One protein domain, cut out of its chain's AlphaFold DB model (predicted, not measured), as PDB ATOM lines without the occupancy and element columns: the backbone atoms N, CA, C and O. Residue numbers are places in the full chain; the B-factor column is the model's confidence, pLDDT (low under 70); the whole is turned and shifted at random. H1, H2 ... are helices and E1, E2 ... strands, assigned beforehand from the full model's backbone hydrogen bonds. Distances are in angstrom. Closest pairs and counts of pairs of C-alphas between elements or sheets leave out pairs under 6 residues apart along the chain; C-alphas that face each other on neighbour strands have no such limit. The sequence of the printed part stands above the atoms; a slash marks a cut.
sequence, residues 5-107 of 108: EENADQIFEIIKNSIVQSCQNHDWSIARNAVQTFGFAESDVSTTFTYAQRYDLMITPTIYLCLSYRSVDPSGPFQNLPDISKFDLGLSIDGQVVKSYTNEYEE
ATOM      1  N   GLU A   5     188.557 136.966 618.957       92.38
ATOM      2  CA  GLU A   5     188.338 137.822 620.133       92.38
ATOM      3  C   GLU A   5     187.473 139.045 619.800       92.38
ATOM      4  O   GLU A   5     186.515 139.343 620.505       92.38
ATOM      5  N   GLU A   6     187.758 139.716 618.680       93.69
ATOM      6  CA  GLU A   6     186.989 140.875 618.209       93.69
ATOM      7  C   GLU A   6     185.554 140.473 617.839       93.69
ATOM      8  O   GLU A   6     184.605 141.205 618.117       93.69
ATOM      9  N   ASN A   7     185.382 139.294 617.235       95.00
ATOM     10  CA  ASN A   7     184.067 138.731 616.949       95.00
ATOM     11  C   ASN A   7     183.306 138.389 618.242       95.00
ATOM     12  O   ASN A   7     182.130 138.717 618.367       95.00
ATOM     13  N   ALA A   8     183.978 137.775 619.220       96.44
ATOM     14  CA  ALA A   8     183.397 137.453 620.522       96.44
ATOM     15  C   ALA A   8     182.934 138.707 621.271       96.44
ATOM     16  O   ALA A   8     181.832 138.736 621.815       96.44
ATOM     17  N   ASP A   9     183.749 139.759 621.227       97.19
ATOM     18  CA  ASP A   9     183.438 141.065 621.796       97.19
ATOM     19  C   ASP A   9     182.218 141.712 621.139       97.19
ATOM     20  O   ASP A   9     181.348 142.237 621.836       97.19
ATOM     21  N   GLN A  10     182.112 141.647 619.810       97.38
ATOM     22  CA  GLN A  10     180.942 142.166 619.103       97.38
ATOM     23  C   GLN A  10     179.669 141.397 619.459       97.38
ATOM     24  O   GLN A  10     178.645 142.021 619.739       97.38
ATOM     25  N   ILE A  11     179.728 140.063 619.496       97.94
ATOM     26  CA  ILE A  11     178.583 139.235 619.896       97.94
ATOM     27  C   ILE A  11     178.183 139.567 621.338       97.94
ATOM     28  O   ILE A  11     177.001 139.777 621.604       97.94
ATOM     29  N   PHE A  12     179.150 139.696 622.253       98.50
ATOM     30  CA  PHE A  12     178.890 140.064 623.645       98.50
ATOM     31  C   PHE A  12     178.122 141.387 623.757       98.50
ATOM     32  O   PHE A  12     177.095 141.439 624.433       98.50
ATOM     33  N   GLU A  13     178.570 142.447 623.075       98.44
ATOM     34  CA  GLU A  13     177.892 143.750 623.133       98.44
ATOM     35  C   GLU A  13     176.492 143.712 622.505       98.44
ATOM     36  O   GLU A  13     175.573 144.356 623.016       98.44
ATOM     37  N   ILE A  14     176.287 142.929 621.441       98.25
ATOM     38  CA  ILE A  14     174.960 142.756 620.836       98.25
ATOM     39  C   ILE A  14     174.013 142.053 621.815       98.25
ATOM     40  O   ILE A  14     172.929 142.575 622.079       98.25
ATOM     41  N   ILE A  15     174.423 140.924 622.406       98.50
ATOM     42  CA  ILE A  15     173.592 140.194 623.375       98.50
ATOM     43  C   ILE A  15     173.316 141.051 624.613       98.50
ATOM     44  O   ILE A  15     172.178 141.116 625.074       98.50
ATOM     45  N   LYS A  16     174.317 141.776 625.120       98.62
ATOM     46  CA  LYS A  16     174.145 142.736 626.218       98.62
ATOM     47  C   LYS A  16     173.085 143.790 625.898       98.62
ATOM     48  O   LYS A  16     172.220 144.048 626.733       98.62
ATOM     49  N   ASN A  17     173.107 144.375 624.702       98.50
ATOM     50  CA  ASN A  17     172.092 145.348 624.294       98.50
ATOM     51  C   ASN A  17     170.696 144.714 624.193       98.50
ATOM     52  O   ASN A  17     169.718 145.331 624.610       98.50
ATOM     53  N   SER A  18     170.590 143.470 623.722       98.38
ATOM     54  CA  SER A  18     169.322 142.729 623.733       98.38
ATOM     55  C   SER A  18     168.824 142.433 625.152       98.38
ATOM     56  O   SER A  18     167.620 142.494 625.389       98.38
ATOM     57  N   ILE A  19     169.713 142.189 626.122       98.38
ATOM     58  CA  ILE A  19     169.349 142.072 627.546       98.38
ATOM     59  C   ILE A  19     168.817 143.405 628.077       98.38
ATOM     60  O   ILE A  19     167.788 143.423 628.748       98.38
ATOM     61  N   VAL A  20     169.475 144.530 627.765       98.38
ATOM     62  CA  VAL A  20     168.980 145.870 628.135       98.38
ATOM     63  C   VAL A  20     167.566 146.083 627.597       98.38
ATOM     64  O   VAL A  20     166.684 146.478 628.353       98.38
ATOM     65  N   GLN A  21     167.329 145.766 626.323       97.88
ATOM     66  CA  GLN A  21     166.001 145.865 625.717       97.88
ATOM     67  C   GLN A  21     164.992 144.911 626.361       97.88
ATOM     68  O   GLN A  21     163.862 145.321 626.604       97.88
ATOM     69  N   SER A  22     165.394 143.680 626.686       96.50
ATOM     70  CA  SER A  22     164.534 142.714 627.387       96.50
ATOM     71  C   SER A  22     164.069 143.276 628.727       96.50
ATOM     72  O   SER A  22     162.884 143.239 629.030       96.50
ATOM     73  N   CYS A  23     164.984 143.881 629.489       95.94
ATOM     74  CA  CYS A  23     164.665 144.481 630.783       95.94
ATOM     75  C   CYS A  23     163.815 145.750 630.652       95.94
ATOM     76  O   CYS A  23     162.966 145.997 631.491       95.94
ATOM     77  N   GLN A  24     164.009 146.556 629.606       96.25
ATOM     78  CA  GLN A  24     163.197 147.759 629.376       96.25
ATOM     79  C   GLN A  24     161.762 147.446 628.938       96.25
ATOM     80  O   GLN A  24     160.863 148.237 629.210       96.25
ATOM     81  N   ASN A  25     161.560 146.335 628.227       95.19
ATOM     82  CA  ASN A  25     160.255 145.935 627.694       95.19
ATOM     83  C   ASN A  25     159.574 144.839 628.527       95.19
ATOM     84  O   ASN A  25     158.470 144.438 628.175       95.19
ATOM     85  N   HIS A  26     160.229 144.356 629.588       93.81
ATOM     86  CA  HIS A  26     159.814 143.184 630.362       93.81
ATOM     87  C   HIS A  26     159.518 141.968 629.463       93.81
ATOM     88  O   HIS A  26     158.494 141.305 629.586       93.81
ATOM     89  N   ASP A  27     160.408 141.710 628.498       93.06
ATOM     90  CA  ASP A  27     160.246 140.642 627.509       93.06
ATOM     91  C   ASP A  27     161.566 139.903 627.272       93.06
ATOM     92  O   ASP A  27     162.427 140.325 626.491       93.06
ATOM     93  N   TRP A  28     161.718 138.756 627.934       92.69
ATOM     94  CA  TRP A  28     162.896 137.898 627.804       92.69
ATOM     95  C   TRP A  28     163.103 137.338 626.387       92.69
ATOM     96  O   TRP A  28     164.231 136.972 626.028       92.69
ATOM     97  N   SER A  29     162.050 137.277 625.562       94.25
ATOM     98  CA  SER A  29     162.132 136.710 624.215       94.25
ATOM     99  C   SER A  29     163.069 137.515 623.310       94.25
ATOM    100  O   SER A  29     163.674 136.950 622.398       94.25
ATOM    101  N   ILE A  30     163.278 138.804 623.605       97.12
ATOM    102  CA  ILE A  30     164.218 139.674 622.889       97.12
ATOM    103  C   ILE A  30     165.651 139.133 623.013       97.12
ATOM    104  O   ILE A  30     166.314 138.896 621.999       97.12
ATOM    105  N   ALA A  31     166.131 138.884 624.237       97.25
ATOM    106  CA  ALA A  31     167.454 138.302 624.469       97.25
ATOM    107  C   ALA A  31     167.551 136.874 623.920       97.25
ATOM    108  O   ALA A  31     168.562 136.525 623.305       97.25
ATOM    109  N   ARG A  32     166.491 136.068 624.076       96.88
ATOM    110  CA  ARG A  32     166.429 134.701 623.541       96.88
ATOM    111  C   ARG A  32     166.624 134.662 622.025       96.88
ATOM    112  O   ARG A  32     167.457 133.913 621.520       96.88
ATOM    113  N   ASN A  33     165.878 135.481 621.292       97.38
ATOM    114  CA  ASN A  33     165.938 135.521 619.832       97.38
ATOM    115  C   ASN A  33     167.315 135.990 619.346       97.38
ATOM    116  O   ASN A  33     167.829 135.482 618.346       97.38
ATOM    117  N   ALA A  34     167.945 136.919 620.074       97.44
ATOM    118  CA  ALA A  34     169.304 137.354 619.787       97.44
ATOM    119  C   ALA A  34     170.300 136.190 619.903       97.44
ATOM    120  O   ALA A  34     170.997 135.900 618.931       97.44
ATOM    121  N   VAL A  35     170.332 135.462 621.028       97.31
ATOM    122  CA  VAL A  35     171.267 134.326 621.187       97.31
ATOM    123  C   VAL A  35     170.994 133.193 620.193       97.31
ATOM    124  O   VAL A  35     171.936 132.604 619.665       97.31
ATOM    125  N   GLN A  36     169.731 132.940 619.840       95.62
ATOM    126  CA  GLN A  36     169.382 131.954 618.809       95.62
ATOM    127  C   GLN A  36     169.884 132.355 617.417       95.62
ATOM    128  O   GLN A  36     170.357 131.503 616.667       95.62
ATOM    129  N   THR A  37     169.861 133.648 617.086       96.19
ATOM    130  CA  THR A  37     170.373 134.165 615.803       96.19
ATOM    131  C   THR A  37     171.880 133.931 615.653       96.19
ATOM    132  O   THR A  37     172.356 133.663 614.552       96.19
ATOM    133  N   PHE A  38     172.633 133.981 616.755       95.25
ATOM    134  CA  PHE A  38     174.071 133.685 616.771       95.25
ATOM    135  C   PHE A  38     174.399 132.192 616.917       95.25
ATOM    136  O   PHE A  38     175.574 131.831 616.932       95.25
ATOM    137  N   GLY A  39     173.388 131.323 617.005       96.38
ATOM    138  CA  GLY A  39     173.578 129.874 617.065       96.38
ATOM    139  C   GLY A  39     174.036 129.352 618.426       96.38
ATOM    140  O   GLY A  39     174.720 128.332 618.477       96.38
ATOM    141  N   PHE A  40     173.686 130.030 619.524       98.06
ATOM    142  CA  PHE A  40     173.918 129.492 620.866       98.06
ATOM    143  C   PHE A  40     173.151 128.173 621.050       98.06
ATOM    144  O   PHE A  40     171.995 128.049 620.638       98.06
ATOM    145  N   ALA A  41     173.778 127.205 621.714       97.69
ATOM    146  CA  ALA A  41     173.123 125.977 622.137       97.69
ATOM    147  C   ALA A  41     172.303 126.237 623.408       97.69
ATOM    148  O   ALA A  41     172.841 126.721 624.399       97.69
ATOM    149  N   GLU A  42     171.010 125.914 623.369       97.38
ATOM    150  CA  GLU A  42     170.065 126.076 624.481       97.38
ATOM    151  C   GLU A  42     170.040 124.817 625.359       97.38
ATOM    152  O   GLU A  42     170.024 123.692 624.859       97.38
ATOM    153  N   SER A  43     170.048 125.004 626.677       97.31
ATOM    154  CA  SER A  43     169.916 123.953 627.686       97.31
ATOM    155  C   SER A  43     168.933 124.384 628.767       97.31
ATOM    156  O   SER A  43     169.109 125.430 629.395       97.31
ATOM    157  N   ASP A  44     167.935 123.540 629.022       95.31
ATOM    158  CA  ASP A  44     167.020 123.725 630.143       95.31
ATOM    159  C   ASP A  44     167.724 123.339 631.450       95.31
ATOM    160  O   ASP A  44     168.177 122.204 631.624       95.31
ATOM    161  N   VAL A  45     167.842 124.305 632.357       94.50
ATOM    162  CA  VAL A  45     168.444 124.145 633.690       94.50
ATOM    163  C   VAL A  45     167.440 124.501 634.788       94.50
ATOM    164  O   VAL A  45     167.819 124.837 635.913       94.50
ATOM    165  N   SER A  46     166.149 124.443 634.453       90.56
ATOM    166  CA  SER A  46     165.054 124.720 635.369       90.56
ATOM    167  C   SER A  46     165.054 123.752 636.546       90.56
ATOM    168  O   SER A  46     165.423 122.579 636.451       90.56
ATOM    169  N   THR A  47     164.589 124.253 637.682       85.62
ATOM    170  CA  THR A  47     164.310 123.444 638.868       85.62
ATOM    171  C   THR A  47     162.809 123.422 639.120       85.62
ATOM    172  O   THR A  47     162.046 124.130 638.465       85.62
ATOM    173  N   THR A  48     162.363 122.660 640.118       80.06
ATOM    174  CA  THR A  48     160.948 122.599 640.519       80.06
ATOM    175  C   THR A  48     160.328 123.971 640.822       80.06
ATOM    176  O   THR A  48     159.113 124.107 640.749       80.06
ATOM    177  N   PHE A  49     161.138 124.981 641.160       77.00
ATOM    178  CA  PHE A  49     160.669 126.290 641.633       77.00
ATOM    179  C   PHE A  49     161.215 127.473 640.833       77.00
ATOM    180  O   PHE A  49     161.054 128.623 641.234       77.00
ATOM    181  N   THR A  50     161.955 127.225 639.760       83.38
ATOM    182  CA  THR A  50     162.603 128.294 638.997       83.38
ATOM    183  C   THR A  50     162.695 127.855 637.558       83.38
ATOM    184  O   THR A  50     163.308 126.824 637.270       83.38
ATOM    185  N   TYR A  51     162.120 128.654 636.668       89.12
ATOM    186  CA  TYR A  51     162.368 128.509 635.247       89.12
ATOM    187  C   TYR A  51     163.755 129.072 634.947       89.12
ATOM    188  O   TYR A  51     164.060 130.206 635.316       89.12
ATOM    189  N   ALA A  52     164.622 128.283 634.322       93.38
ATOM    190  CA  ALA A  52     165.968 128.724 633.996       93.38
ATOM    191  C   ALA A  52     166.462 128.100 632.692       93.38
ATOM    192  O   ALA A  52     166.285 126.911 632.440       93.38
ATOM    193  N   GLN A  53     167.111 128.917 631.872       96.38
ATOM    194  CA  GLN A  53     167.683 128.516 630.592       96.38
ATOM    195  C   GLN A  53     169.142 128.946 630.535       96.38
ATOM    196  O   GLN A  53     169.507 130.029 631.002       96.38
ATOM    197  N   ARG A  54     169.981 128.101 629.946       97.69
ATOM    198  CA  ARG A  54     171.388 128.391 629.687       97.69
ATOM    199  C   ARG A  54     171.648 128.327 628.189       97.69
ATOM    200  O   ARG A  54     171.200 127.404 627.517       97.69
ATOM    201  N   TYR A  55     172.391 129.302 627.691       98.31
ATOM    202  CA  TYR A  55     172.779 129.419 626.297       98.31
ATOM    203  C   TYR A  55     174.297 129.503 626.216       98.31
ATOM    204  O   TYR A  55     174.886 130.444 626.747       98.31
ATOM    205  N   ASP A  56     174.924 128.564 625.517       98.12
ATOM    206  CA  ASP A  56     176.378 128.517 625.346       98.12
ATOM    207  C   ASP A  56     176.760 128.674 623.866       98.12
ATOM    208  O   ASP A  56     176.172 128.047 622.984       98.12
ATOM    209  N   LEU A  57     177.778 129.490 623.588       98.00
ATOM    210  CA  LEU A  57     178.383 129.632 622.264       98.00
ATOM    211  C   LEU A  57     179.896 129.459 622.367       98.00
ATOM    212  O   LEU A  57     180.585 130.255 623.004       98.00
ATOM    213  N   MET A  58     180.418 128.445 621.685       97.25
ATOM    214  CA  MET A  58     181.853 128.228 621.533       97.25
ATOM    215  C   MET A  58     182.311 128.807 620.193       97.25
ATOM    216  O   MET A  58     181.922 128.310 619.138       97.25
ATOM    217  N   ILE A  59     183.135 129.855 620.228       95.06
ATOM    218  CA  ILE A  59     183.703 130.468 619.014       95.06
ATOM    219  C   ILE A  59     184.983 129.728 618.620       95.06
ATOM    220  O   ILE A  59     185.208 129.421 617.451       95.06
ATOM    221  N   THR A  60     185.810 129.416 619.614       95.56
ATOM    222  CA  THR A  60     186.997 128.560 619.511       95.56
ATOM    223  C   THR A  60     187.086 127.706 620.782       95.56
ATOM    224  O   THR A  60     186.386 127.997 621.752       95.56
ATOM    225  N   PRO A  61     187.974 126.697 620.853       94.94
ATOM    226  CA  PRO A  61     188.169 125.922 622.083       94.94
ATOM    227  C   PRO A  61     188.567 126.752 623.315       94.94
ATOM    228  O   PRO A  61     188.441 126.267 624.435       94.94
ATOM    229  N   THR A  62     189.059 127.978 623.119       96.00
ATOM    230  CA  THR A  62     189.496 128.871 624.199       96.00
ATOM    231  C   THR A  62     188.561 130.054 624.428       96.00
ATOM    232  O   THR A  62     188.666 130.681 625.475       96.00
ATOM    233  N   ILE A  63     187.647 130.359 623.500       97.69
ATOM    234  CA  ILE A  63     186.755 131.523 623.570       97.69
ATOM    235  C   ILE A  63     185.299 131.056 623.607       97.69
ATOM    236  O   ILE A  63     184.790 130.508 622.622       97.69
ATOM    237  N   TYR A  64     184.621 131.323 624.723       97.00
ATOM    238  CA  TYR A  64     183.222 130.951 624.924       97.00
ATOM    239  C   TYR A  64     182.381 132.107 625.475       97.00
ATOM    240  O   TYR A  64     182.844 132.895 626.303       97.00
ATOM    241  N   LEU A  65     181.122 132.178 625.042       98.38
ATOM    242  CA  LEU A  65     180.090 133.016 625.644       98.38
ATOM    243  C   LEU A  65     179.037 132.143 626.319       98.38
ATOM    244  O   LEU A  65     178.683 131.081 625.814       98.38
ATOM    245  N   CYS A  66     178.518 132.620 627.443       98.25
ATOM    246  CA  CYS A  66     177.437 131.980 628.177       98.25
ATOM    247  C   CYS A  66     176.422 133.038 628.605       98.25
ATOM    248  O   CYS A  66     176.784 133.972 629.319       98.25
ATOM    249  N   LEU A  67     175.160 132.866 628.221       98.50
ATOM    250  CA  LEU A  67     174.025 133.590 628.786       98.50
ATOM    251  C   LEU A  67     173.232 132.638 629.681       98.50
ATOM    252  O   LEU A  67     172.789 131.584 629.238       98.50
ATOM    253  N   SER A  68     173.028 133.019 630.933       97.81
ATOM    254  CA  SER A  68     172.095 132.361 631.843       97.81
ATOM    255  C   SER A  68     170.885 133.259 632.055       97.81
ATOM    256  O   SER A  68     171.031 134.454 632.304       97.81
ATOM    257  N   TYR A  69     169.701 132.672 631.964       96.38
ATOM    258  CA  TYR A  69     168.429 133.296 632.286       96.38
ATOM    259  C   TYR A  69     167.768 132.529 633.423       96.38
ATOM    260  O   TYR A  69     167.763 131.295 633.424       96.38
ATOM    261  N   ARG A  70     167.191 133.250 634.380       93.19
ATOM    262  CA  ARG A  70     166.377 132.677 635.452       93.19
ATOM    263  C   ARG A  70     165.178 133.569 635.725       93.19
ATOM    264  O   ARG A  70     165.331 134.780 635.828       93.19
ATOM    265  N   SER A  71     164.027 132.948 635.905       88.94
ATOM    266  CA  SER A  71     162.785 133.585 636.314       88.94
ATOM    267  C   SER A  71     162.205 132.804 637.489       88.94
ATOM    268  O   SER A  71     162.148 131.566 637.478       88.94
ATOM    269  N   VAL A  72     161.867 133.528 638.551       81.19
ATOM    270  CA  VAL A  72     161.304 132.961 639.777       81.19
ATOM    271  C   VAL A  72     159.842 133.371 639.856       81.19
ATOM    272  O   VAL A  72     159.553 134.481 640.280       81.19
ATOM    273  N   ASP A  73     158.940 132.451 639.517       66.56
ATOM    274  CA  ASP A  73     157.507 132.657 639.723       66.56
ATOM    275  C   ASP A  73     157.146 132.364 641.200       66.56
ATOM    276  O   ASP A  73     157.339 131.236 641.682       66.56
ATOM    277  N   PRO A  74     156.614 133.346 641.951       57.97
ATOM    278  CA  PRO A  74     156.196 133.165 643.339       57.97
ATOM    279  C   PRO A  74     154.947 132.284 643.533       57.97
ATOM    280  O   PRO A  74     154.528 132.093 644.677       57.97
ATOM    281  N   SER A  75     154.352 131.709 642.480       58.59
ATOM    282  CA  SER A  75     153.193 130.802 642.567       58.59
ATOM    283  C   SER A  75     153.470 129.467 643.292       58.59
ATOM    284  O   SER A  75     152.533 128.752 643.658       58.59
ATOM    285  N   GLY A  76     154.741 129.142 643.562       58.56
ATOM    286  CA  GLY A  76     155.173 128.001 644.379       58.56
ATOM    287  C   GLY A  76     155.127 128.242 645.906       58.56
ATOM    288  O   GLY A  76     154.657 129.275 646.376       58.56
ATOM    289  N   PRO A  77     155.668 127.328 646.740       56.72
ATOM    290  CA  PRO A  77     155.698 127.477 648.207       56.72
ATOM    291  C   PRO A  77     156.532 128.677 648.710       56.72
ATOM    292  O   PRO A  77     156.609 128.915 649.914       56.72
ATOM    293  N   PHE A  78     157.143 129.444 647.803       55.69
ATOM    294  CA  PHE A  78     157.973 130.618 648.063       55.69
ATOM    295  C   PHE A  78     157.228 131.933 647.771       55.69
ATOM    296  O   PHE A  78     157.807 132.846 647.188       55.69
ATOM    297  N   GLN A  79     155.975 132.053 648.231       53.56
ATOM    298  CA  GLN A  79     155.047 133.188 648.015       53.56
ATOM    299  C   GLN A  79     155.577 134.596 648.382       53.56
ATOM    300  O   GLN A  79     154.884 135.588 648.173       53.56
ATOM    301  N   ASN A  80     156.794 134.703 648.921       58.59
ATOM    302  CA  ASN A  80     157.431 135.955 649.333       58.59
ATOM    303  C   ASN A  80     158.628 136.365 648.458       58.59
ATOM    304  O   ASN A  80     159.286 137.353 648.785       58.59
ATOM    305  N   LEU A  81     158.958 135.623 647.396       61.03
ATOM    306  CA  LEU A  81     160.013 136.044 646.475       61.03
ATOM    307  C   LEU A  81     159.453 137.031 645.437       61.03
ATOM    308  O   LEU A  81     158.328 136.858 644.969       61.03
ATOM    309  N   PRO A  82     160.194 138.100 645.110       61.53
ATOM    310  CA  PRO A  82     159.813 138.990 644.025       61.53
ATOM    311  C   PRO A  82     159.877 138.226 642.696       61.53
ATOM    312  O   PRO A  82     160.776 137.408 642.491       61.53
ATOM    313  N   ASP A  83     158.899 138.489 641.830       78.56
ATOM    314  CA  ASP A  83     158.818 137.916 640.486       78.56
ATOM    315  C   ASP A  83     159.866 138.610 639.612       78.56
ATOM    316  O   ASP A  83     159.634 139.696 639.080       78.56
ATOM    317  N   ILE A  84     161.084 138.065 639.636       87.56
ATOM    318  CA  ILE A  84     162.262 138.664 639.009       87.56
ATOM    319  C   ILE A  84     162.770 137.741 637.920       87.56
ATOM    320  O   ILE A  84     163.080 136.566 638.156       87.56
ATOM    321  N   SER A  85     162.972 138.351 636.762       91.62
ATOM    322  CA  SER A  85     163.676 137.780 635.631       91.62
ATOM    323  C   SER A  85     165.080 138.369 635.573       91.62
ATOM    324  O   SER A  85     165.271 139.583 635.494       91.62
ATOM    325  N   LYS A  86     166.089 137.500 635.651       95.56
ATOM    326  CA  LYS A  86     167.505 137.871 635.736       95.56
ATOM    327  C   LYS A  86     168.321 137.230 634.621       95.56
ATOM    328  O   LYS A  86     168.163 136.047 634.317       95.56
ATOM    329  N   PHE A  87     169.245 138.016 634.077       97.69
ATOM    330  CA  PHE A  87     170.206 137.619 633.056       97.69
ATOM    331  C   PHE A  87     171.632 137.742 633.581       97.69
ATOM    332  O   PHE A  87     171.993 138.769 634.156       97.69
ATOM    333  N   ASP A  88     172.459 136.744 633.293       98.19
ATOM    334  CA  ASP A  88     173.899 136.755 633.533       98.19
ATOM    335  C   ASP A  88     174.625 136.347 632.241       98.19
ATOM    336  O   ASP A  88     174.542 135.201 631.798       98.19
ATOM    337  N   LEU A  89     175.323 137.292 631.613       98.69
ATOM    338  CA  LEU A  89     176.117 137.098 630.399       98.69
ATOM    339  C   LEU A  89     177.606 137.109 630.748       98.69
ATOM    340  O   LEU A  89     178.092 138.057 631.361       98.69
ATOM    341  N   GLY A  90     178.350 136.102 630.306       98.50
ATOM    342  CA  GLY A  90     179.800 136.019 630.456       98.50
ATOM    343  C   GLY A  90     180.495 135.750 629.126       98.50
ATOM    344  O   GLY A  90     180.034 134.926 628.340       98.50
ATOM    345  N   LEU A  91     181.627 136.414 628.903       98.50
ATOM    346  CA  LEU A  91     182.613 136.081 627.878       98.50
ATOM    347  C   LEU A  91     183.881 135.616 628.580       98.50
ATOM    348  O   LEU A  91     184.394 136.296 629.472       98.50
ATOM    349  N   SER A  92     184.394 134.473 628.151       98.00
ATOM    350  CA  SER A  92     185.608 133.901 628.707       98.00
ATOM    351  C   SER A  92     186.608 133.536 627.629       98.00
ATOM    352  O   SER A  92     186.236 133.055 626.559       98.00
ATOM    353  N   ILE A  93     187.879 133.762 627.945       96.62
ATOM    354  CA  ILE A  93     189.036 133.492 627.096       96.62
ATOM    355  C   ILE A  93     190.037 132.699 627.937       96.62
ATOM    356  O   ILE A  93     190.315 133.067 629.077       96.62
ATOM    357  N   ASP A  94     190.518 131.574 627.410       95.88
ATOM    358  CA  ASP A  94     191.451 130.659 628.086       95.88
ATOM    359  C   ASP A  94     190.968 130.228 629.485       95.88
ATOM    360  O   ASP A  94     191.730 130.112 630.444       95.88
ATOM    361  N   GLY A  95     189.654 130.006 629.608       92.38
ATOM    362  CA  GLY A  95     189.008 129.586 630.854       92.38
ATOM    363  C   GLY A  95     188.833 130.693 631.900       92.38
ATOM    364  O   GLY A  95     188.348 130.408 632.994       92.38
ATOM    365  N   GLN A  96     189.188 131.942 631.591       96.19
ATOM    366  CA  GLN A  96     188.985 133.091 632.474       96.19
ATOM    367  C   GLN A  96     187.859 133.979 631.958       96.19
ATOM    368  O   GLN A  96     187.840 134.334 630.782       96.19
ATOM    369  N   VAL A  97     186.943 134.379 632.842       96.69
ATOM    370  CA  VAL A  97     185.901 135.360 632.512       96.69
ATOM    371  C   VAL A  97     186.557 136.729 632.351       96.69
ATOM    372  O   VAL A  97     187.016 137.320 633.328       96.69
ATOM    373  N   VAL A  98     186.601 137.234 631.120       97.44
ATOM    374  CA  VAL A  98     187.194 138.541 630.791       97.44
ATOM    375  C   VAL A  98     186.152 139.657 630.744       97.44
ATOM    376  O   VAL A  98     186.493 140.822 630.943       97.44
ATOM    377  N   LYS A  99     184.877 139.318 630.505       98.00
ATOM    378  CA  LYS A  99     183.743 140.245 630.598       98.00
ATOM    379  C   LYS A  99     182.533 139.547 631.189       98.00
ATOM    380  O   LYS A  99     182.259 138.388 630.886       98.00
ATOM    381  N   SER A 100     181.773 140.292 631.977       98.19
ATOM    382  CA  SER A 100     180.490 139.853 632.507       98.19
ATOM    383  C   SER A 100     179.501 141.007 632.516       98.19
ATOM    384  O   SER A 100     179.882 142.159 632.727       98.19
ATOM    385  N   TYR A 101     178.230 140.698 632.307       98.56
ATOM    386  CA  TYR A 101     177.136 141.649 632.400       98.56
ATOM    387  C   TYR A 101     175.927 140.978 633.038       98.56
ATOM    388  O   TYR A 101     175.540 139.884 632.635       98.56
ATOM    389  N   THR A 102     175.325 141.658 634.004       97.88
ATOM    390  CA  THR A 102     174.130 141.193 634.702       97.88
ATOM    391  C   THR A 102     173.081 142.289 634.640       97.88
ATOM    392  O   THR A 102     173.405 143.464 634.821       97.88
ATOM    393  N   ASN A 103     171.833 141.908 634.387       97.50
ATOM    394  CA  ASN A 103     170.690 142.803 634.506       97.50
ATOM    395  C   ASN A 103     169.441 142.013 634.898       97.50
ATOM    396  O   ASN A 103     169.391 140.794 634.718       97.50
ATOM    397  N   GLU A 104     168.440 142.704 635.418       95.56
ATOM    398  CA  GLU A 104     167.197 142.099 635.878       95.56
ATOM    399  C   GLU A 104     166.027 143.070 635.725       95.56
ATOM    400  O   GLU A 104     166.222 144.282 635.610       95.56
ATOM    401  N   TYR A 105     164.817 142.523 635.696       92.69
ATOM    402  CA  TYR A 105     163.580 143.288 635.760       92.69
ATOM    403  C   TYR A 105     162.549 142.557 636.626       92.69
ATOM    404  O   TYR A 105     162.588 141.330 636.757       92.69
ATOM    405  N   GLU A 106     161.655 143.329 637.238       87.69
ATOM    406  CA  GLU A 106     160.485 142.797 637.936       87.69
ATOM    407  C   GLU A 106     159.358 142.586 636.921       87.69
ATOM    408  O   GLU A 106     159.078 143.466 636.112       87.69
ATOM    409  N   GLU A 107     158.682 141.441 636.969       72.06
ATOM    410  CA  GLU A 107     157.562 141.094 636.074       72.06
ATOM    411  C   GLU A 107     156.238 141.812 636.464       72.06
ATOM    412  O   GLU A 107     155.162 141.443 635.993       72.06
TER     413      GLU A 107
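This is residues 5 to 107 of the 108 residues of an uncharacterized protein of Methylophilus sp. TWE2 (UniProt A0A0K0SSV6). A twisted sheet of five long and short strands makes one layer, and two helices cover one of its faces while its other face is bare. The long helix H1 runs along the strands, and the short H2 folds back beside it, the two forming a helical hairpin. The printed part has 103 residues with two named helices and then five named strands, in the order H1 H2 E1 E2 E3 E4 E5. The sheet's order is E1 E2 E3 E4 E5, antiparallel throughout, and the class is mixed, helices and strands. The whole is compact, with a radius of gyration of the C-alphas of 14.1 A, yet elongated, spanning 44 by 26 by 21 A.

H1, residues 5 to 25, begins with C-alpha 5 at (188.338, 137.822, 620.133) and is 30.2 A long from first to last C-alpha. H2, residues 29 to 37, is 12.0 A long. E1, residues 41 to 44, measures 10.3 A. E2, residues 51 to 60, measures 29.2 A, and E3, residues 63 to 72, measures 30.2 A. E4, residues 84 to 93, measures 29.8 A and begins with C-alpha 84 at (162.262, 138.664, 639.009). E5, residues 96 to 106, measures 30.6 A, bends by 58 degrees at residue 99, and ends with C-alpha 106 at (160.485, 142.797, 637.936).

The five strands form a meander, each the antiparallel neighbour of the one before, with E1 and E5 as edge strands. N 43 and O 54 of the hairpin E1 and E2 are 2.8 A apart, within hydrogen-bond range. So are N 55 and O 67 of E2 and E3, at 2.8 A, N 68 and O 88 of E3 and E4, at 2.8 A, and N 89 and O 101 of E4 and E5, at 2.8 A. H1 and H2 lie on the same face, in two layers, helices on one face of a sheet. H1 has a height over the sheet of 8.8 A, lies over E3 and E4, and runs along the strands, at 5 degrees to E4 on the local plane. Its closest C-alphas to E5 are those of Cys 23 and Tyr 105, 5.2 A apart. H2, at a height over the sheet of 9.7 A, lies over E2. With its residues 14 to 22 alone H1 touches H2, the closest C-alphas being those of Ser 18 and Ala 31, 4.9 A apart, at a shallow tilt of 22 degrees, opposite ways. In H1 and H2 every O i to N i+4 pair is within hydrogen-bond range.

The two C-alphas farthest apart, those of Glu 6 and Pro 77, are 45.4 A apart. The printed part has no cut. The link from E3 to E4, 11 residues, is long. The mean pLDDT of the printed part is 91.4, and residues 73 to 82, in that link, are under 70.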